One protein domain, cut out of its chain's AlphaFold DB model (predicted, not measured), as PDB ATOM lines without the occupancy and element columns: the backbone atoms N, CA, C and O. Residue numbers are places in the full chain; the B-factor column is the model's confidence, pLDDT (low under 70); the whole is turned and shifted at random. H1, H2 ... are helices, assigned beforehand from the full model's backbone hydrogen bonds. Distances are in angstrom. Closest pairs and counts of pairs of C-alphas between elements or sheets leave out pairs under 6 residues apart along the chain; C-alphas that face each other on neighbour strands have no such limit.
ATOM      1  N   CYS A 280     215.551 159.269 185.474       86.12
ATOM      2  CA  CYS A 280     214.193 159.228 184.923       86.12
ATOM      3  C   CYS A 280     214.181 159.332 183.387       86.12
ATOM      4  O   CYS A 280     213.372 158.686 182.735       86.12
ATOM      5  N   GLU A 281     215.120 160.076 182.801       88.06
ATOM      6  CA  GLU A 281     215.319 160.177 181.355       88.06
ATOM      7  C   GLU A 281     215.639 158.821 180.686       88.06
ATOM      8  O   GLU A 281     215.001 158.462 179.698       88.06
ATOM      9  N   GLU A 282     216.575 158.033 181.230       88.38
ATOM     10  CA  GLU A 282     216.902 156.687 180.716       88.38
ATOM     11  C   GLU A 282     215.792 155.671 181.046       88.38
ATOM     12  O   GLU A 282     215.570 154.741 180.273       88.38
ATOM     13  N   LEU A 283     215.041 155.860 182.138       89.62
ATOM     14  CA  LEU A 283     213.840 155.064 182.427       89.62
ATOM     15  C   LEU A 283     212.753 155.290 181.360       89.62
ATOM     16  O   LEU A 283     212.246 154.319 180.800       89.62
ATOM     17  N   CYS A 284     212.465 156.547 181.008       89.94
ATOM     18  CA  CYS A 284     211.556 156.908 179.918       89.94
ATOM     19  C   CYS A 284     212.031 156.349 178.566       89.94
ATOM     20  O   CYS A 284     211.238 155.764 177.830       89.94
ATOM     21  N   LEU A 285     213.328 156.449 178.246       90.06
ATOM     22  CA  LEU A 285     213.891 155.860 177.024       90.06
ATOM     23  C   LEU A 285     213.757 154.328 176.997       90.06
ATOM     24  O   LEU A 285     213.443 153.755 175.951       90.06
ATOM     25  N   ARG A 286     213.954 153.636 178.126       90.06
ATOM     26  CA  ARG A 286     213.710 152.185 178.231       90.06
ATOM     27  C   ARG A 286     212.238 151.842 178.035       90.06
ATOM     28  O   ARG A 286     211.949 150.914 177.285       90.06
ATOM     29  N   TRP A 287     211.334 152.605 178.644       91.06
ATOM     30  CA  TRP A 287     209.886 152.437 178.516       91.06
ATOM     31  C   TRP A 287     209.399 152.611 177.071       91.06
ATOM     32  O   TRP A 287     208.770 151.703 176.528       91.06
ATOM     33  N   ILE A 288     209.800 153.693 176.389       90.56
ATOM     34  CA  ILE A 288     209.514 153.887 174.956       90.56
ATOM     35  C   ILE A 288     209.998 152.674 174.148       90.56
ATOM     36  O   ILE A 288     209.247 152.087 173.371       90.56
ATOM     37  N   ASN A 289     211.254 152.263 174.344       90.12
ATOM     38  CA  ASN A 289     211.846 151.172 173.571       90.12
ATOM     39  C   ASN A 289     211.241 149.794 173.876       90.12
ATOM     40  O   ASN A 289     211.241 148.934 172.994       90.12
ATOM     41  N   TYR A 290     210.706 149.578 175.081       88.69
ATOM     42  CA  TYR A 290     209.938 148.386 175.432       88.69
ATOM     43  C   TYR A 290     208.659 148.306 174.588       88.69
ATOM     44  O   TYR A 290     208.450 147.319 173.879       88.69
ATOM     45  N   HIS A 291     207.860 149.377 174.554       86.75
ATOM     46  CA  HIS A 291     206.624 149.405 173.769       86.75
ATOM     47  C   HIS A 291     206.877 149.406 172.255       86.75
ATOM     48  O   HIS A 291     206.199 148.675 171.538       86.75
ATOM     49  N   LEU A 292     207.922 150.080 171.758       85.81
ATOM     50  CA  LEU A 292     208.352 149.954 170.354       85.81
ATOM     51  C   LEU A 292     208.780 148.514 169.992       85.81
ATOM     52  O   LEU A 292     208.523 148.058 168.878       85.81
ATOM     53  N   LYS A 293     209.410 147.768 170.915       83.75
ATOM     54  CA  LYS A 293     209.776 146.347 170.723       83.75
ATOM     55  C   LYS A 293     208.547 145.428 170.718       83.75
ATOM     56  O   LYS A 293     208.573 144.406 170.035       83.75
ATOM     57  N   LEU A 294     207.483 145.774 171.447       81.25
ATOM     58  CA  LEU A 294     206.207 145.051 171.406       81.25
ATOM     59  C   LEU A 294     205.371 145.405 170.168       81.25
ATOM     60  O   LEU A 294     204.797 144.508 169.555       81.25
ATOM     61  N   ALA A 295     205.341 146.676 169.756       75.31
ATOM     62  CA  ALA A 295     204.629 147.129 168.561       75.31
ATOM     63  C   ALA A 295     205.141 146.435 167.285       75.31
ATOM     64  O   ALA A 295     204.337 145.969 166.491       75.31
ATOM     65  N   LYS A 296     206.458 146.224 167.151       64.62
ATOM     66  CA  LYS A 296     207.079 145.448 166.050       64.62
ATOM     67  C   LYS A 296     206.782 143.939 166.045       64.62
ATOM     68  O   LYS A 296     207.342 143.208 165.241       64.62
ATOM     69  N   LYS A 297     205.958 143.434 166.970       56.38
ATOM     70  CA  LYS A 297     205.359 142.088 166.877       56.38
ATOM     71  C   LYS A 297     203.919 142.120 166.345       56.38
ATOM     72  O   LYS A 297     203.336 141.069 166.105       56.38
ATOM     73  N   LYS A 298     203.346 143.317 166.194       55.72
ATOM     74  CA  LYS A 298     202.031 143.617 165.622       55.72
ATOM     75  C   LYS A 298     202.248 144.484 164.374       55.72
ATOM     76  O   LYS A 298     202.018 145.691 164.420       55.72
ATOM     77  N   ASP A 299     202.712 143.895 163.270       57.44
ATOM     78  CA  ASP A 299     203.027 144.644 162.042       57.44
ATOM     79  C   ASP A 299     201.769 145.194 161.342       57.44
ATOM     80  O   ASP A 299     201.181 144.609 160.425       57.44
ATOM     81  N   PHE A 300     201.355 146.353 161.849       61.44
ATOM     82  CA  PHE A 300     200.370 147.272 161.302       61.44
ATOM     83  C   PHE A 300     201.088 148.257 160.367       61.44
ATOM     84  O   PHE A 300     200.977 148.142 159.149       61.44
ATOM     85  N   PHE A 301     201.938 149.129 160.926       58.38
ATOM     86  CA  PHE A 301     202.638 150.205 160.206       58.38
ATOM     87  C   PHE A 301     203.519 149.730 159.036       58.38
ATOM     88  O   PHE A 301     203.547 150.385 157.996       58.38
ATOM     89  N   ALA A 302     204.169 148.564 159.150       54.03
ATOM     90  CA  ALA A 302     205.032 148.023 158.093       54.03
ATOM     91  C   ALA A 302     204.291 147.780 156.759       54.03
ATOM     92  O   ALA A 302     204.876 147.929 155.693       54.03
ATOM     93  N   LYS A 303     202.984 147.478 156.805       49.72
ATOM     94  CA  LYS A 303     202.142 147.283 155.607       49.72
ATOM     95  C   LYS A 303     201.831 148.593 154.878       49.72
ATOM     96  O   LYS A 303     201.432 148.569 153.714       49.72
ATOM     97  N   PHE A 304     201.979 149.727 155.560       49.41
ATOM     98  CA  PHE A 304     201.622 151.045 155.044       49.41
ATOM     99  C   PHE A 304     202.837 151.824 154.530       49.41
ATOM    100  O   PHE A 304     202.695 152.550 153.552       49.41
ATOM    101  N   GLU A 305     204.036 151.629 155.093       45.03
ATOM    102  CA  GLU A 305     205.255 152.247 154.540       45.03
ATOM    103  C   GLU A 305     205.661 151.647 153.175       45.03
ATOM    104  O   GLU A 305     206.149 152.386 152.326       45.03
ATOM    105  N   GLU A 306     205.325 150.380 152.878       42.84
ATOM    106  CA  GLU A 306     205.394 149.819 151.505       42.84
ATOM    107  C   GLU A 306     204.466 150.525 150.488       42.84
ATOM    108  O   GLU A 306     204.577 150.293 149.286       42.84
ATOM    109  N   ASN A 307     203.522 151.351 150.954       38.62
ATOM    110  CA  ASN A 307     202.498 152.006 150.137       38.62
ATOM    111  C   ASN A 307     202.497 153.542 150.306       38.62
ATOM    112  O   ASN A 307     201.489 154.183 150.006       38.62
ATOM    113  N   SER A 308     203.604 154.139 150.771       38.88
ATOM    114  CA  SER A 308     203.775 155.600 150.858       38.88
ATOM    115  C   SER A 308     203.671 156.251 149.467       38.88
ATOM    116  O   SER A 308     204.493 155.944 148.601       38.88
ATOM    117  N   PRO A 309     202.708 157.160 149.207       40.28
ATOM    118  CA  PRO A 309     202.587 157.781 147.888       40.28
ATOM    119  C   PRO A 309     203.667 158.820 147.573       40.28
ATOM    120  O   PRO A 309     203.880 159.125 146.403       40.28
ATOM    121  N   VAL A 310     204.323 159.384 148.595       41.72
ATOM    122  CA  VAL A 310     205.234 160.536 148.453       41.72
ATOM    123  C   VAL A 310     206.488 160.149 147.667       41.72
ATOM    124  O   VAL A 310     206.763 160.749 146.635       41.72
ATOM    125  N   ASP A 311     207.157 159.061 148.055       42.12
ATOM    126  CA  ASP A 311     208.329 158.509 147.359       42.12
ATOM    127  C   ASP A 311     208.036 158.192 145.874       42.12
ATOM    128  O   ASP A 311     208.920 158.250 145.014       42.12
ATOM    129  N   ILE A 312     206.779 157.853 145.557       44.34
ATOM    130  CA  ILE A 312     206.310 157.579 144.192       44.34
ATOM    131  C   ILE A 312     206.039 158.887 143.434       44.34
ATOM    132  O   ILE A 312     206.295 158.937 142.238       44.34
ATOM    133  N   LEU A 313     205.550 159.941 144.091       41.78
ATOM    134  CA  LEU A 313     205.313 161.247 143.467       41.78
ATOM    135  C   LEU A 313     206.630 161.956 143.124       41.78
ATOM    136  O   LEU A 313     206.823 162.313 141.962       41.78
ATOM    137  N   ASP A 314     207.577 162.033 144.061       45.09
ATOM    138  CA  ASP A 314     208.898 162.635 143.821       45.09
ATOM    139  C   ASP A 314     209.636 161.918 142.665       45.09
ATOM    140  O   ASP A 314     210.229 162.549 141.786       45.09
ATOM    141  N   SER A 315     209.528 160.583 142.587       46.91
ATOM    142  CA  SER A 315     210.084 159.780 141.481       46.91
ATOM    143  C   SER A 315     209.207 159.719 140.212       46.91
ATOM    144  O   SER A 315     209.617 159.156 139.190       46.91
ATOM    145  N   LEU A 316     208.020 160.336 140.221       47.44
ATOM    146  CA  LEU A 316     207.210 160.595 139.024       47.44
ATOM    147  C   LEU A 316     207.484 161.979 138.423       47.44
ATOM    148  O   LEU A 316     207.323 162.119 137.208       47.44
ATOM    149  N   GLU A 317     207.952 162.955 139.201       46.62
ATOM    150  CA  GLU A 317     208.372 164.273 138.697       46.62
ATOM    151  C   GLU A 317     209.786 164.251 138.084       46.62
ATOM    152  O   GLU A 317     210.068 165.004 137.157       46.62
ATOM    153  N   ASP A 318     210.650 163.313 138.487       49.66
ATOM    154  CA  ASP A 318     212.029 163.202 137.984       49.66
ATOM    155  C   ASP A 318     212.090 162.863 136.470       49.66
ATOM    156  O   ASP A 318     211.822 161.731 136.037       49.66
ATOM    157  N   ASP A 319     212.415 163.850 135.629       50.41
ATOM    158  CA  ASP A 319     212.406 163.769 134.151       50.41
ATOM    159  C   ASP A 319     213.343 162.696 133.569       50.41
ATOM    160  O   ASP A 319     213.164 162.231 132.441       50.41
ATOM    161  N   LYS A 320     214.335 162.251 134.345       49.84
ATOM    162  CA  LYS A 320     215.305 161.224 133.933       49.84
ATOM    163  C   LYS A 320     214.702 159.818 133.867       49.84
ATOM    164  O   LYS A 320     215.298 158.920 133.267       49.84
ATOM    165  N   ILE A 321     213.535 159.594 134.475       53.50
ATOM    166  CA  ILE A 321     212.919 158.266 134.568       53.50
ATOM    167  C   ILE A 321     211.996 158.018 133.368       53.50
ATOM    168  O   ILE A 321     210.982 158.687 133.171       53.50
ATOM    169  N   SER A 322     212.321 156.986 132.579       54.00
ATOM    170  CA  SER A 322     211.537 156.562 131.409       54.00
ATOM    171  C   SER A 322     210.044 156.412 131.722       54.00
ATOM    172  O   SER A 322     209.663 155.755 132.693       54.00
ATOM    173  N   THR A 323     209.179 156.917 130.838       52.38
ATOM    174  CA  THR A 323     207.713 156.783 130.947       52.38
ATOM    175  C   THR A 323     207.255 155.329 131.099       52.38
ATOM    176  O   THR A 323     206.298 155.054 131.819       52.38
ATOM    177  N   LYS A 324     207.975 154.370 130.499       47.31
ATOM    178  CA  LYS A 324     207.705 152.928 130.636       47.31
ATOM    179  C   LYS A 324     207.995 152.403 132.052       47.31
ATOM    180  O   LYS A 324     207.325 151.471 132.496       47.31
ATOM    181  N   SER A 325     208.933 153.022 132.773       51.75
ATOM    182  CA  SER A 325     209.212 152.761 134.192       51.75
ATOM    183  C   SER A 325     208.193 153.451 135.102       51.75
ATOM    184  O   SER A 325     207.643 152.786 135.978       51.75
ATOM    185  N   LYS A 326     207.850 154.722 134.835       51.28
ATOM    186  CA  LYS A 326     206.788 155.462 135.549       51.28
ATOM    187  C   LYS A 326     205.449 154.697 135.517       51.28
ATOM    188  O   LYS A 326     204.844 154.442 136.555       51.28
ATOM    189  N   ILE A 327     205.056 154.167 134.353       52.75
ATOM    190  CA  ILE A 327     203.866 153.303 134.199       52.75
ATOM    191  C   ILE A 327     203.995 151.962 134.956       52.75
ATOM    192  O   ILE A 327     202.989 151.417 135.411       52.75
ATOM    193  N   LYS A 328     205.203 151.401 135.114       51.91
ATOM    194  CA  LYS A 328     205.419 150.143 135.859       51.91
ATOM    195  C   LYS A 328     205.254 150.341 137.375       51.91
ATOM    196  O   LYS A 328     204.650 149.490 138.027       51.91
ATOM    197  N   LEU A 329     205.723 151.475 137.903       52.91
ATOM    198  CA  LEU A 329     205.500 151.907 139.291       52.91
ATOM    199  C   LEU A 329     204.003 152.111 139.576       52.91
ATOM    200  O   LEU A 329     203.454 151.470 140.467       52.91
ATOM    201  N   ILE A 330     203.290 152.873 138.737       56.69
ATOM    202  CA  ILE A 330     201.835 153.083 138.898       56.69
ATOM    203  C   ILE A 330     201.052 151.756 138.829       56.69
ATOM    204  O   ILE A 330     200.040 151.587 139.506       56.69
ATOM    205  N   LYS A 331     201.513 150.763 138.053       54.69
ATOM    206  CA  LYS A 331     200.853 149.445 137.976       54.69
ATOM    207  C   LYS A 331     201.051 148.558 139.208       54.69
ATOM    208  O   LYS A 331     200.206 147.685 139.417       54.69
ATOM    209  N   SER A 332     202.101 148.768 140.006       49.91
ATOM    210  CA  SER A 332     202.419 147.925 141.173       49.91
ATOM    211  C   SER A 332     201.673 148.306 142.460       49.91
ATOM    212  O   SER A 332     201.624 147.489 143.378       49.91
ATOM    213  N   SER A 333     201.018 149.473 142.519       53.16
ATOM    214  CA  SER A 333     200.143 149.837 143.644       53.16
ATOM    215  C   SER A 333     198.908 148.923 143.730       53.16
ATOM    216  O   SER A 333     198.368 148.483 142.711       53.16
ATOM    217  N   LYS A 334     198.451 148.614 144.950       41.00
ATOM    218  CA  LYS A 334     197.363 147.641 145.203       41.00
ATOM    219  C   LYS A 334     195.978 148.259 145.450       41.00
ATOM    220  O   LYS A 334     195.017 147.511 145.564       41.00
ATOM    221  N   ASN A 335     195.869 149.585 145.551       44.88
ATOM    222  CA  ASN A 335     194.611 150.278 145.845       44.88
ATOM    223  C   ASN A 335     194.066 150.974 144.585       44.88
ATOM    224  O   ASN A 335     194.590 152.012 144.175       44.88
ATOM    225  N   ASP A 336     193.044 150.388 143.955       41.75
ATOM    226  CA  ASP A 336     192.592 150.761 142.606       41.75
ATOM    227  C   ASP A 336     191.925 152.142 142.501       41.75
ATOM    228  O   ASP A 336     191.941 152.746 141.427       41.75
ATOM    229  N   GLU A 337     191.381 152.686 143.590       44.94
ATOM    230  CA  GLU A 337     190.821 154.042 143.587       44.94
ATOM    231  C   GLU A 337     191.932 155.098 143.529       44.94
ATOM    232  O   GLU A 337     191.954 155.938 142.628       44.94
ATOM    233  N   TYR A 338     192.945 154.962 144.390       50.72
ATOM    234  CA  TYR A 338     194.139 155.811 144.370       50.72
ATOM    235  C   TYR A 338     194.930 155.674 143.055       50.72
ATOM    236  O   TYR A 338     195.499 156.634 142.531       50.72
ATOM    237  N   LYS A 339     194.907 154.476 142.459       49.84
ATOM    238  CA  LYS A 339     195.494 154.176 141.145       49.84
ATOM    239  C   LYS A 339     194.897 155.044 140.033       49.84
ATOM    240  O   LYS A 339     195.644 155.510 139.175       49.84
ATOM    241  N   LYS A 340     193.580 155.301 140.056       52.03
ATOM    242  CA  LYS A 340     192.907 156.190 139.088       52.03
ATOM    243  C   LYS A 340     193.387 157.637 139.212       52.03
ATOM    244  O   LYS A 340     193.598 158.279 138.186       52.03
ATOM    245  N   ASP A 341     193.587 158.142 140.429       49.53
ATOM    246  CA  ASP A 341     194.038 159.522 140.646       49.53
ATOM    247  C   ASP A 341     195.510 159.729 140.242       49.53
ATOM    248  O   ASP A 341     195.830 160.682 139.527       49.53
ATOM    249  N   LEU A 342     196.392 158.771 140.561       50.56
ATOM    250  CA  LEU A 342     197.763 158.748 140.032       50.56
ATOM    251  C   LEU A 342     197.789 158.716 138.493       50.56
ATOM    252  O   LEU A 342     198.581 159.433 137.883       50.56
ATOM    253  N   TYR A 343     196.908 157.940 137.846       51.88
ATOM    254  CA  TYR A 343     196.790 157.960 136.382       51.88
ATOM    255  C   TYR A 343     196.301 159.314 135.845       51.88
ATOM    256  O   TYR A 343     196.871 159.793 134.865       51.88
ATOM    257  N   LYS A 344     195.307 159.961 136.475       53.69
ATOM    258  CA  LYS A 344     194.848 161.311 136.086       53.69
ATOM    259  C   LYS A 344     195.992 162.330 136.150       53.69
ATOM    260  O   LYS A 344     196.224 163.048 135.178       53.69
ATOM    261  N   LYS A 345     196.740 162.356 137.257       51.12
ATOM    262  CA  LYS A 345     197.866 163.285 137.470       51.12
ATOM    263  C   LYS A 345     199.039 163.011 136.524       51.12
ATOM    264  O   LYS A 345     199.571 163.947 135.935       51.12
ATOM    265  N   PHE A 346     199.375 161.742 136.278       48.97
ATOM    266  CA  PHE A 346     200.394 161.367 135.291       48.97
ATOM    267  C   PHE A 346     200.021 161.792 133.860       48.97
ATOM    268  O   PHE A 346     200.881 162.254 133.113       48.97
ATOM    269  N   ILE A 347     198.741 161.681 133.479       52.56
ATOM    270  CA  ILE A 347     198.254 162.167 132.180       52.56
ATOM    271  C   ILE A 347     198.395 163.693 132.095       52.56
ATOM    272  O   ILE A 347     198.945 164.179 131.107       52.56
ATOM    273  N   ALA A 348     197.980 164.430 133.134       52.28
ATOM    274  CA  ALA A 348     198.056 165.893 133.185       52.28
ATOM    275  C   ALA A 348     199.497 166.439 133.096       52.28
ATOM    276  O   ALA A 348     199.731 167.423 132.399       52.28
ATOM    277  N   ALA A 349     200.468 165.776 133.731       48.06
ATOM    278  CA  ALA A 349     201.886 166.135 133.627       48.06
ATOM    279  C   ALA A 349     202.508 165.807 132.250       48.06
ATOM    280  O   ALA A 349     203.575 166.313 131.903       48.06
ATOM    281  N   SER A 350     201.870 164.949 131.443       46.12
ATOM    282  CA  SER A 350     202.443 164.456 130.187       46.12
ATOM    283  C   SER A 350     202.052 165.310 128.968       46.12
ATOM    284  O   SER A 350     201.023 165.104 128.324       46.12
ATOM    285  N   PRO A 442     215.284 150.214 162.353       44.91
ATOM    286  CA  PRO A 442     214.846 149.542 163.567       44.91
ATOM    287  C   PRO A 442     214.501 150.600 164.626       44.91
ATOM    288  O   PRO A 442     215.250 150.775 165.582       44.91
ATOM    289  N   ILE A 443     213.341 151.266 164.473       63.41
ATOM    290  CA  ILE A 443     212.872 152.410 165.280       63.41
ATOM    291  C   ILE A 443     213.163 152.167 166.762       63.41
ATOM    292  O   ILE A 443     212.600 151.254 167.376       63.41
ATOM    293  N   ARG A 444     214.108 152.930 167.301       73.56
ATOM    294  CA  ARG A 444     214.592 152.831 168.674       73.56
ATOM    295  C   ARG A 444     214.939 154.241 169.110       73.56
ATOM    296  O   ARG A 444     215.918 154.795 168.623       73.56
ATOM    297  N   CYS A 445     214.152 154.782 170.027       84.88
ATOM    298  CA  CYS A 445     214.376 156.091 170.617       84.88
ATOM    299  C   CYS A 445     215.703 156.066 171.402       84.88
ATOM    300  O   CYS A 445     215.854 155.324 172.374       84.88
ATOM    301  N   ARG A 446     216.704 156.808 170.929       84.00
ATOM    302  CA  ARG A 446     218.020 157.007 171.558       84.00
ATOM    303  C   ARG A 446     218.058 158.305 172.360       84.00
ATOM    304  O   ARG A 446     218.849 158.415 173.291       84.00
ATOM    305  N   ASN A 447     217.238 159.282 171.983       86.12
ATOM    306  CA  ASN A 447     217.126 160.588 172.623       86.12
ATOM    307  C   ASN A 447     215.660 161.043 172.700       86.12
ATOM    308  O   ASN A 447     214.821 160.602 171.922       86.12
ATOM    309  N   LEU A 448     215.370 161.961 173.623       86.62
ATOM    310  CA  LEU A 448     214.055 162.599 173.763       86.62
ATOM    311  C   LEU A 448     214.000 163.956 173.031       86.62
ATOM    312  O   LEU A 448     213.329 164.871 173.496       86.62
ATOM    313  N   ASN A 449     214.754 164.119 171.936       86.25
ATOM    314  CA  ASN A 449     214.729 165.334 171.118       86.25
ATOM    315  C   ASN A 449     214.570 165.034 169.623       86.25
ATOM    316  O   ASN A 449     213.449 165.041 169.127       86.25
ATOM    317  N   ASN A 450     215.654 164.766 168.893       83.88
ATOM    318  CA  ASN A 450     215.611 164.589 167.440       83.88
ATOM    319  C   ASN A 450     214.785 163.370 166.998       83.88
ATOM    320  O   ASN A 450     214.091 163.457 165.990       83.88
ATOM    321  N   ASP A 451     214.805 162.275 167.761       85.69
ATOM    322  CA  ASP A 451     214.101 161.030 167.417       85.69
ATOM    323  C   ASP A 451     212.569 161.131 167.582       85.69
ATOM    324  O   ASP A 451     211.858 160.197 167.223       85.69
ATOM    325  N   LEU A 452     212.058 162.228 168.157       87.38
ATOM    326  CA  LEU A 452     210.629 162.448 168.418       87.38
ATOM    327  C   LEU A 452     209.997 163.508 167.495       87.38
ATOM    328  O   LEU A 452     208.773 163.615 167.442       87.38
ATOM    329  N   LYS A 453     210.815 164.252 166.734       87.12
ATOM    330  CA  LYS A 453     210.386 165.386 165.889       87.12
ATOM    331  C   LYS A 453     209.390 165.012 164.805       87.12
ATOM    332  O   LYS A 453     208.515 165.801 164.466       87.12
ATOM    333  N   ASP A 454     209.525 163.808 164.258       84.00
ATOM    334  CA  ASP A 454     208.651 163.307 163.201       84.00
ATOM    335  C   ASP A 454     207.269 162.866 163.712       84.00
ATOM    336  O   ASP A 454     206.425 162.478 162.905       84.00
ATOM    337  N   SER A 455     207.046 162.894 165.034       89.12
ATOM    338  CA  SER A 455     205.854 162.407 165.739       89.12
ATOM    339  C   SER A 455     205.485 160.926 165.515       89.12
ATOM    340  O   SER A 455     204.549 160.436 166.152       89.12
ATOM    341  N   LYS A 456     206.223 160.160 164.696       85.69
ATOM    342  CA  LYS A 456     205.922 158.747 164.396       85.69
ATOM    343  C   LYS A 456     206.070 157.868 165.633       85.69
ATOM    344  O   LYS A 456     205.223 157.012 165.882       85.69
ATOM    345  N   ILE A 457     207.105 158.099 166.448       87.88
ATOM    346  CA  ILE A 457     207.290 157.360 167.709       87.88
ATOM    347  C   ILE A 457     206.097 157.573 168.650       87.88
ATOM    348  O   ILE A 457     205.614 156.604 169.235       87.88
ATOM    349  N   TYR A 458     205.565 158.797 168.748       90.12
ATOM    350  CA  TYR A 458     204.373 159.066 169.552       90.12
ATOM    351  C   TYR A 458     203.126 158.353 169.015       90.12
ATOM    352  O   TYR A 458     202.399 157.760 169.809       90.12
ATOM    353  N   LEU A 459     202.905 158.318 167.695       88.00
ATOM    354  CA  LEU A 459     201.782 157.577 167.098       88.00
ATOM    355  C   LEU A 459     201.853 156.066 167.377       88.00
ATOM    356  O   LEU A 459     200.845 155.467 167.751       88.00
ATOM    357  N   ILE A 460     203.040 155.452 167.280       86.88
ATOM    358  CA  ILE A 460     203.226 154.023 167.600       86.88
ATOM    359  C   ILE A 460     202.959 153.754 169.090       86.88
ATOM    360  O   ILE A 460     202.315 152.759 169.430       86.88
ATOM    361  N   LEU A 461     203.430 154.632 169.985       88.38
ATOM    362  CA  LEU A 461     203.183 154.515 171.427       88.38
ATOM    363  C   LEU A 461     201.693 154.659 171.758       88.38
ATOM    364  O   LEU A 461     201.153 153.813 172.466       88.38
ATOM    365  N   LEU A 462     201.020 155.679 171.218       88.75
ATOM    366  CA  LEU A 462     199.589 155.904 171.425       88.75
ATOM    367  C   LEU A 462     198.761 154.718 170.911       88.75
ATOM    368  O   LEU A 462     197.932 154.204 171.661       88.75
ATOM    369  N   LYS A 463     199.056 154.192 169.708       86.12
ATOM    370  CA  LYS A 463     198.395 152.980 169.191       86.12
ATOM    371  C   LYS A 463     198.559 151.787 170.131       86.12
ATOM    372  O   LYS A 463     197.619 151.036 170.358       86.12
ATOM    373  N   HIS A 464     199.759 151.600 170.677       84.69
ATOM    374  CA  HIS A 464     200.073 150.455 171.525       84.69
ATOM    375  C   HIS A 464     199.483 150.561 172.947       84.69
ATOM    376  O   HIS A 464     199.150 149.538 173.541       84.69
ATOM    377  N   LEU A 465     199.347 151.776 173.491       85.94
ATOM    378  CA  LEU A 465     198.864 152.046 174.856       85.94
ATOM    379  C   LEU A 465     197.346 152.300 174.941       85.94
ATOM    380  O   LEU A 465     196.783 152.306 176.039       85.94
ATOM    381  N   ALA A 466     196.689 152.535 173.805       82.56
ATOM    382  CA  ALA A 466     195.263 152.844 173.706       82.56
ATOM    383  C   ALA A 466     194.597 152.159 172.493       82.56
ATOM    384  O   ALA A 466     193.691 152.709 171.870       82.56
ATOM    385  N   ASP A 467     195.035 150.930 172.199       79.12
ATOM    386  CA  ASP A 467     194.570 150.047 171.108       79.12
ATOM    387  C   ASP A 467     193.033 149.845 171.093       79.12
ATOM    388  O   ASP A 467     192.459 149.492 170.068       79.12
ATOM    389  N   SER A 468     192.371 150.083 172.233       79.06
ATOM    390  CA  SER A 468     190.924 149.975 172.469       79.06
ATOM    391  C   SER A 468     190.136 151.294 172.412       79.06
ATOM    392  O   SER A 468     188.914 151.260 172.514       79.06
ATOM    393  N   GLU A 469     190.801 152.451 172.327       81.06
ATOM    394  CA  GLU A 469     190.171 153.784 172.455       81.06
ATOM    395  C   GLU A 469     190.464 154.717 171.273       81.06
ATOM    396  O   GLU A 469     189.694 155.642 171.008       81.06
ATOM    397  N   ILE A 470     191.571 154.484 170.565       82.69
ATOM    398  CA  ILE A 470     191.944 155.223 169.359       82.69
ATOM    399  C   ILE A 470     191.739 154.307 168.153       82.69
ATOM    400  O   ILE A 470     192.264 153.188 168.132       82.69
ATOM    401  N   SER A 471     190.984 154.771 167.153       81.88
ATOM    402  CA  SER A 471     190.716 153.964 165.963       81.88
ATOM    403  C   SER A 471     191.955 153.857 165.068       81.88
ATOM    404  O   SER A 471     192.845 154.713 165.078       81.88
ATOM    405  N   ASP A 472     192.004 152.795 164.263       79.12
ATOM    406  CA  ASP A 472     193.044 152.640 163.242       79.12
ATOM    407  C   ASP A 472     193.008 153.806 162.240       79.12
ATOM    408  O   ASP A 472     194.056 154.310 161.848       79.12
ATOM    409  N   GLU A 473     191.815 154.295 161.891       75.75
ATOM    410  CA  GLU A 473     191.596 155.421 160.973       75.75
ATOM    411  C   GLU A 473     192.162 156.745 161.510       75.75
ATOM    412  O   GLU A 473     192.863 157.453 160.785       75.75
ATOM    413  N   GLU A 474     191.931 157.065 162.790       81.69
ATOM    414  CA  GLU A 474     192.477 158.270 163.431       81.69
ATOM    415  C   GLU A 474     194.012 158.278 163.361       81.69
ATOM    416  O   GLU A 474     194.626 159.274 162.968       81.69
ATOM    417  N   ILE A 475     194.641 157.146 163.687       82.69
ATOM    418  CA  ILE A 475     196.101 156.995 163.682       82.69
ATOM    419  C   ILE A 475     196.666 156.956 162.259       82.69
ATOM    420  O   ILE A 475     197.722 157.542 162.021       82.69
ATOM    421  N   MET A 476     195.966 156.341 161.305       75.56
ATOM    422  CA  MET A 476     196.356 156.360 159.894       75.56
ATOM    423  C   MET A 476     196.273 157.764 159.290       75.56
ATOM    424  O   MET A 476     197.180 158.145 158.550       75.56
ATOM    425  N   SER A 477     195.266 158.566 159.655       78.94
ATOM    426  CA  SER A 477     195.169 159.966 159.216       78.94
ATOM    427  C   SER A 477     196.384 160.784 159.673       78.94
ATOM    428  O   SER A 477     197.001 161.489 158.877       78.94
ATOM    429  N   ALA A 478     196.809 160.606 160.928       84.62
ATOM    430  CA  ALA A 478     197.988 161.269 161.471       84.62
ATOM    431  C   ALA A 478     199.299 160.727 160.871       84.62
ATOM    432  O   ALA A 478     200.231 161.491 160.637       84.62
ATOM    433  N   TRP A 479     199.390 159.421 160.597       83.12
ATOM    434  CA  TRP A 479     200.588 158.806 160.015       83.12
ATOM    435  C   TRP A 479     200.865 159.285 158.583       83.12
ATOM    436  O   TRP A 479     202.025 159.478 158.216       83.12
ATOM    437  N   LEU A 480     199.806 159.487 157.791       77.94
ATOM    438  CA  LEU A 480     199.880 159.916 156.390       77.94
ATOM    439  C   LEU A 480     200.020 161.438 156.212       77.94
ATOM    440  O   LEU A 480     200.473 161.876 155.155       77.94
ATOM    441  N   GLU A 481     199.660 162.244 157.216       81.00
ATOM    442  CA  GLU A 481     199.792 163.707 157.179       81.00
ATOM    443  C   GLU A 481     201.250 164.118 156.909       81.00
ATOM    444  O   GLU A 481     202.155 163.778 157.675       81.00
ATOM    445  N   THR A 482     201.491 164.851 155.818       80.69
ATOM    446  CA  THR A 482     202.847 165.228 155.378       80.69
ATOM    447  C   THR A 482     203.445 166.351 156.221       80.69
ATOM    448  O   THR A 482     204.655 166.366 156.450       80.69
ATOM    449  N   ASN A 483     202.616 167.268 156.731       86.25
ATOM    450  CA  ASN A 483     203.069 168.368 157.573       86.25
ATOM    451  C   ASN A 483     203.312 167.890 159.020       86.25
ATOM    452  O   ASN A 483     202.390 167.470 159.723       86.25
ATOM    453  N   LEU A 484     204.561 168.009 159.484       88.31
ATOM    454  CA  LEU A 484     204.977 167.599 160.831       88.31
ATOM    455  C   LEU A 484     204.216 168.323 161.954       88.31
ATOM    456  O   LEU A 484     204.001 167.732 163.009       88.31
ATOM    457  N   GLU A 485     203.782 169.566 161.736       90.25
ATOM    458  CA  GLU A 485     203.046 170.354 162.730       90.25
ATOM    459  C   GLU A 485     201.613 169.864 162.897       90.25
ATOM    460  O   GLU A 485     201.192 169.573 164.015       90.25
ATOM    461  N   LYS A 486     200.901 169.643 161.787       89.88
ATOM    462  CA  LYS A 486     199.576 169.010 161.809       89.88
ATOM    463  C   LYS A 486     199.644 167.599 162.398       89.88
ATOM    464  O   LYS A 486     198.786 167.217 163.190       89.88
ATOM    465  N   ARG A 487     200.693 166.828 162.085       90.88
ATOM    466  CA  ARG A 487     200.927 165.505 162.683       90.88
ATOM    467  C   ARG A 487     201.146 165.581 164.200       90.88
ATOM    468  O   ARG A 487     200.554 164.792 164.938       90.88
ATOM    469  N   ALA A 488     201.953 166.530 164.673       91.12
ATOM    470  CA  ALA A 488     202.178 166.766 166.099       91.12
ATOM    471  C   ALA A 488     200.895 167.239 166.813       91.12
ATOM    472  O   ALA A 488     200.594 166.787 167.917       91.12
ATOM    473  N   GLU A 489     200.081 168.068 166.155       92.25
ATOM    474  CA  GLU A 489     198.753 168.480 166.619       92.25
ATOM    475  C   GLU A 489     197.788 167.286 166.737       92.25
ATOM    476  O   GLU A 489     197.107 167.145 167.753       92.25
ATOM    477  N   ARG A 490     197.779 166.359 165.765       90.25
ATOM    478  CA  ARG A 490     197.016 165.101 165.868       90.25
ATOM    479  C   ARG A 490     197.508 164.209 167.012       90.25
ATOM    480  O   ARG A 490     196.680 163.657 167.731       90.25
ATOM    481  N   VAL A 491     198.819 164.100 167.244       91.31
ATOM    482  CA  VAL A 491     199.379 163.395 168.421       91.31
ATOM    483  C   VAL A 491     198.887 164.013 169.733       91.31
ATOM    484  O   VAL A 491     198.495 163.290 170.648       91.31
ATOM    485  N   ILE A 492     198.865 165.342 169.813       91.25
ATOM    486  CA  ILE A 492     198.367 166.109 170.960       91.25
ATOM    487  C   ILE A 492     196.862 165.881 171.175       91.25
ATOM    488  O   ILE A 492     196.436 165.585 172.292       91.25
ATOM    489  N   PHE A 493     196.053 165.915 170.114       90.19
ATOM    490  CA  PHE A 493     194.626 165.578 170.161       90.19
ATOM    491  C   PHE A 493     194.386 164.149 170.685       90.19
ATOM    492  O   PHE A 493     193.621 163.951 171.632       90.19
ATOM    493  N   LEU A 494     195.109 163.165 170.143       89.94
ATOM    494  CA  LEU A 494     195.024 161.764 170.561       89.94
ATOM    495  C   LEU A 494     195.494 161.531 172.005       89.94
ATOM    496  O   LEU A 494     194.908 160.713 172.713       89.94
ATOM    497  N   ALA A 495     196.499 162.271 172.480       90.00
ATOM    498  CA  ALA A 495     196.923 162.226 173.877       90.00
ATOM    499  C   ALA A 495     195.851 162.785 174.832       90.00
ATOM    500  O   ALA A 495     195.604 162.212 175.895       90.00
ATOM    501  N   ASN A 496     195.150 163.853 174.442       88.62
ATOM    502  CA  ASN A 496     194.039 164.386 175.234       88.62
ATOM    503  C   ASN A 496     192.841 163.421 175.282       88.62
ATOM    504  O   ASN A 496     192.233 163.280 176.343       88.62
ATOM    505  N   LYS A 497     192.554 162.696 174.187       87.31
ATOM    506  CA  LYS A 497     191.499 161.663 174.124       87.31
ATOM    507  C   LYS A 497     191.673 160.564 175.186       87.31
ATOM    508  O   LYS A 497     190.686 160.086 175.729       87.31
ATOM    509  N   ILE A 498     192.915 160.218 175.533       85.31
ATOM    510  CA  ILE A 498     193.251 159.167 176.515       85.31
ATOM    511  C   ILE A 498     193.454 159.688 177.958       85.31
ATOM    512  O   ILE A 498     194.076 158.998 178.772       85.31
ATOM    513  N   ASP A 499     192.978 160.907 178.257       82.12
ATOM    514  CA  ASP A 499     193.194 161.693 179.495       82.12
ATOM    515  C   ASP A 499     194.682 161.936 179.853       82.12
ATOM    516  O   ASP A 499     195.059 162.205 180.999       82.12
ATOM    517  N   CYS A 500     195.564 161.909 178.850       82.75
ATOM    518  CA  CYS A 500     196.943 162.377 178.968       82.75
ATOM    519  C   CYS A 500     197.025 163.857 178.562       82.75
ATOM    520  O   CYS A 500     197.584 164.194 177.517       82.75
ATOM    521  N   LYS A 501     196.462 164.738 179.406       73.38
ATOM    522  CA  LYS A 501     196.409 166.198 179.187       73.38
ATOM    523  C   LYS A 501     197.767 166.751 178.741       73.38
ATOM    524  O   LYS A 501     198.726 166.785 179.518       73.38
ATOM    525  N   SER A 502     197.846 167.164 177.480       70.62
ATOM    526  CA  SER A 502     199.076 167.623 176.840       70.62
ATOM    527  C   SER A 502     199.298 169.114 177.098       70.62
ATOM    528  O   SER A 502     198.513 169.953 176.662       70.62
ATOM    529  N   PHE A 503     200.394 169.449 177.770       82.06
ATOM    530  CA  PHE A 503     200.860 170.828 177.970       82.06
ATOM    531  C   PHE A 503     201.984 171.224 176.994       82.06
ATOM    532  O   PHE A 503     202.425 172.369 177.002       82.06
ATOM    533  N   ILE A 504     202.455 170.284 176.172       87.88
ATOM    534  CA  ILE A 504     203.382 170.512 175.058       87.88
ATOM    535  C   ILE A 504     202.605 171.009 173.829       87.88
ATOM    536  O   ILE A 504     201.483 170.556 173.600       87.88
ATOM    537  N   SER A 505     203.172 171.929 173.044       88.25
ATOM    538  CA  SER A 505     202.577 172.388 171.781       88.25
ATOM    539  C   SER A 505     203.128 171.619 170.565       88.25
ATOM    540  O   SER A 505     204.193 171.002 170.666       88.25
ATOM    541  N   PRO A 506     202.450 171.650 169.396       89.81
ATOM    542  CA  PRO A 506     202.937 170.980 168.185       89.81
ATOM    543  C   PRO A 506     204.345 171.447 167.790       89.81
ATOM    544  O   PRO A 506     205.228 170.639 167.507       89.81
ATOM    545  N   HIS A 507     204.572 172.758 167.887       87.69
ATOM    546  CA  HIS A 507     205.842 173.430 167.637       87.69
ATOM    547  C   HIS A 507     207.001 172.863 168.483       87.69
ATOM    548  O   HIS A 507     208.093 172.634 167.957       87.69
ATOM    549  N   ASP A 508     206.772 172.573 169.768       87.75
ATOM    550  CA  ASP A 508     207.806 172.084 170.700       87.75
ATOM    551  C   ASP A 508     208.259 170.647 170.392       87.75
ATOM    552  O   ASP A 508     209.407 170.273 170.660       87.75
ATOM    553  N   ILE A 509     207.363 169.839 169.810       88.50
ATOM    554  CA  ILE A 509     207.667 168.479 169.347       88.50
ATOM    555  C   ILE A 509     208.606 168.549 168.136       88.50
ATOM    556  O   ILE A 509     209.667 167.929 168.156       88.50
ATOM    557  N   ILE A 510     208.279 169.365 167.125       88.31
ATOM    558  CA  ILE A 510     209.080 169.515 165.890       88.31
ATOM    559  C   ILE A 510     210.465 170.104 166.189       88.31
ATOM    560  O   ILE A 510     211.482 169.627 165.682       88.31
ATOM    561  N   HIS A 511     210.534 171.129 167.045       85.12
ATOM    562  CA  HIS A 511     211.809 171.712 167.470       85.12
ATOM    563  C   HIS A 511     212.599 170.759 168.378       85.12
ATOM    564  O   HIS A 511     213.836 170.780 168.379       85.12
ATOM    565  N   GLY A 512     211.903 169.829 169.041       83.88
ATOM    566  CA  GLY A 512     212.471 168.744 169.831       83.88
ATOM    567  C   GLY A 512     213.004 169.225 171.173       83.88
ATOM    568  O   GLY A 512     214.141 168.902 171.523       83.88
ATOM    569  N   ASP A 513     212.221 170.009 171.924       87.00
ATOM    570  CA  ASP A 513     212.630 170.393 173.277       87.00
ATOM    571  C   ASP A 513     212.684 169.157 174.185       87.00
ATOM    572  O   ASP A 513     211.660 168.576 174.549       87.00
ATOM    573  N   LEU A 514     213.900 168.790 174.586       88.19
ATOM    574  CA  LEU A 514     214.177 167.676 175.484       88.19
ATOM    575  C   LEU A 514     213.433 167.794 176.823       88.19
ATOM    576  O   LEU A 514     213.060 166.764 177.384       88.19
ATOM    577  N   LYS A 515     213.195 169.011 177.336       88.75
ATOM    578  CA  LYS A 515     212.441 169.232 178.579       88.75
ATOM    579  C   LYS A 515     210.971 168.873 178.394       88.75
ATOM    580  O   LYS A 515     210.460 167.999 179.094       88.75
ATOM    581  N   LEU A 516     210.302 169.516 177.440       89.38
ATOM    582  CA  LEU A 516     208.863 169.349 177.234       89.38
ATOM    583  C   LEU A 516     208.520 167.935 176.742       89.38
ATOM    584  O   LEU A 516     207.602 167.314 177.282       89.38
ATOM    585  N   ASN A 517     209.307 167.373 175.815       91.50
ATOM    586  CA  ASN A 517     209.121 165.997 175.344       91.50
ATOM    587  C   ASN A 517     209.348 164.968 176.474       91.50
ATOM    588  O   ASN A 517     208.579 164.012 176.581       91.50
ATOM    589  N   PHE A 518     210.327 165.176 177.371       90.88
ATOM    590  CA  PHE A 518     210.509 164.325 178.557       90.88
ATOM    591  C   PHE A 518     209.292 164.354 179.490       90.88
ATOM    592  O   PHE A 518     208.804 163.292 179.877       90.88
ATOM    593  N   LEU A 519     208.785 165.541 179.844       89.88
ATOM    594  CA  LEU A 519     207.634 165.648 180.748       89.88
ATOM    595  C   LEU A 519     206.371 165.049 180.115       89.88
ATOM    596  O   LEU A 519     205.593 164.403 180.811       89.88
ATOM    597  N   PHE A 520     206.170 165.219 178.803       91.06
ATOM    598  CA  PHE A 520     205.038 164.628 178.087       91.06
ATOM    599  C   PHE A 520     205.109 163.090 178.064       91.06
ATOM    600  O   PHE A 520     204.128 162.430 178.409       91.06
ATOM    601  N   VAL A 521     206.282 162.509 177.776       91.50
ATOM    602  CA  VAL A 521     206.526 161.055 177.881       91.50
ATOM    603  C   VAL A 521     206.302 160.551 179.310       91.50
ATOM    604  O   VAL A 521     205.671 159.513 179.504       91.50
ATOM    605  N   GLN A 522     206.777 161.287 180.317       91.00
ATOM    606  CA  GLN A 522     206.592 160.928 181.722       91.00
ATOM    607  C   GLN A 522     205.114 160.984 182.142       91.00
ATOM    608  O   GLN A 522     204.657 160.099 182.860       91.00
ATOM    609  N   ASN A 523     204.348 161.980 181.681       90.44
ATOM    610  CA  ASN A 523     202.906 162.071 181.925       90.44
ATOM    611  C   ASN A 523     202.161 160.879 181.292       90.44
ATOM    612  O   ASN A 523     201.343 160.235 181.952       90.44
ATOM    613  N   LEU A 524     202.522 160.520 180.054       90.06
ATOM    614  CA  LEU A 524     201.971 159.363 179.348       90.06
ATOM    615  C   LEU A 524     202.262 158.049 180.094       90.06
ATOM    616  O   LEU A 524     201.331 157.300 180.377       90.06
ATOM    617  N   MET A 525     203.517 157.810 180.499       89.69
ATOM    618  CA  MET A 525     203.915 156.644 181.305       89.69
ATOM    619  C   MET A 525     203.234 156.626 182.686       89.69
ATOM    620  O   MET A 525     202.880 155.559 183.199       89.69
ATOM    621  N   ASN A 526     203.017 157.798 183.295       88.50
ATOM    622  CA  ASN A 526     202.326 157.909 184.576       88.50
ATOM    623  C   ASN A 526     200.868 157.453 184.467       88.50
ATOM    624  O   ASN A 526     200.448 156.618 185.275       88.50
ATOM    625  N   LYS A 527     200.142 157.973 183.464       86.25
ATOM    626  CA  LYS A 527     198.740 157.651 183.151       86.25
ATOM    627  C   LYS A 527     198.558 156.212 182.665       86.25
ATOM    628  O   LYS A 527     197.624 155.543 183.092       86.25
ATOM    629  N   ARG A 528     199.446 155.732 181.789       83.62
ATOM    630  CA  ARG A 528     199.414 154.391 181.191       83.62
ATOM    631  C   ARG A 528     200.819 153.800 181.173       83.62
ATOM    632  O   ARG A 528     201.587 154.050 180.249       83.62
ATOM    633  N   SER A 529     201.143 152.961 182.157       83.19
ATOM    634  CA  SER A 529     202.389 152.188 182.110       83.19
ATOM    635  C   SER A 529     202.386 151.195 180.951       83.19
ATOM    636  O   SER A 529     203.432 150.983 180.355       83.19
ATOM    637  N   GLY A 530     201.250 150.554 180.647       80.56
ATOM    638  CA  GLY A 530     201.168 149.487 179.635       80.56
ATOM    639  C   GLY A 530     201.972 148.222 179.983       80.56
ATOM    640  O   GLY A 530     202.055 147.300 179.173       80.56
TER     641      GLY A 530
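This is residues 280 to 350 and 442 to 530 of the 738 residues of the protein "Calponin-homology (CH) domain-containing protein" of Edhazardia aedis (strain USNM 41457) (UniProt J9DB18). Two lobes of helices stand at the two ends of an elongated model. The larger lobe has H6, H7 and H8 as a triangle of nearly aligned helices, with H1 crossing one side of H6, H10 crossing H1, and H9 packing on H8; the smaller, looser lobe is the hairpin of H4 and H5 with H3 close by, joined to the larger by a thin stretch holding H2. The printed part has 160 residues with ten named helices, H1 to H10 in chain order, and no named strand; the class is all helix. It is only just loose, close to compact, with a radius of gyration of the C-alphas of 18.3 A, and spans 55 by 30 by 26 A.

H1, residues 280 to 295, touches H6, residues 456 to 465, with residues 288 to 295 alone; they are about perpendicular at 75 degrees, the closest C-alphas being those of Ala 295 and His 464, 6.4 A apart. With residues 281 to 287 alone it touches H10, residues 514 to 527, at a steep tilt of 63 degrees, the same way; C-alphas 284 and 522 are closest, at 6.6 A. H6 forms a hairpin with H7, residues 472 to 480, at a shallow tilt of 10 degrees, closest at C-alphas 459 and 475, 6.7 A. H7 forms another with H8, residues 484 to 497, at 23 degrees, closest at C-alphas 478 and 487, 5.3 A. H8 touches H6 the same way at a shallow tilt of 16 degrees, closest at C-alphas 459 and 491, 6.4 A. H9, residues 506 to 511, touches H8 at a steep tilt of 52 degrees, closest at C-alphas 488 and 506, 4.8 A; H9 and H10 only just touch, only at the corner, with 3 pairs of C-alphas within 8 A. H2, residues 302 to 305, is near H7. H4, residues 323 to 332, and H5, residues 336 to 349, form a hairpin at a shallow tilt of 16 degrees, closest at C-alphas 330 and 339, 6.8 A. H3, residues 309 to 317, is close to H4 but not clearly touching, at C-alphas 316 and 326, 6.2 A. H3 and H4 are apart from H1 and H6. Every O i to N i+4 pair is within hydrogen-bond range in H1, H3, H4 and H6 to H10, and 9 of 10 in H5; H2 is too short for such a pair.

H1, 22.5 A long, begins at C-alpha 280 (214.193, 159.228, 184.923). H5 measures 20.1 A, H8 19.8 A and H10 19.9 A, ending at C-alpha 527 (198.740, 157.651, 183.151).

The C-alphas farthest apart, of Cys 280 and Ser 350, are 56.2 A apart. Residues 351 to 441 are not printed; C-alphas 350 and 442 are 38.6 A apart across the cut. Of the links printed whole, none is long. Residues 296 to 350 and 442 to 443 have pLDDT under 70.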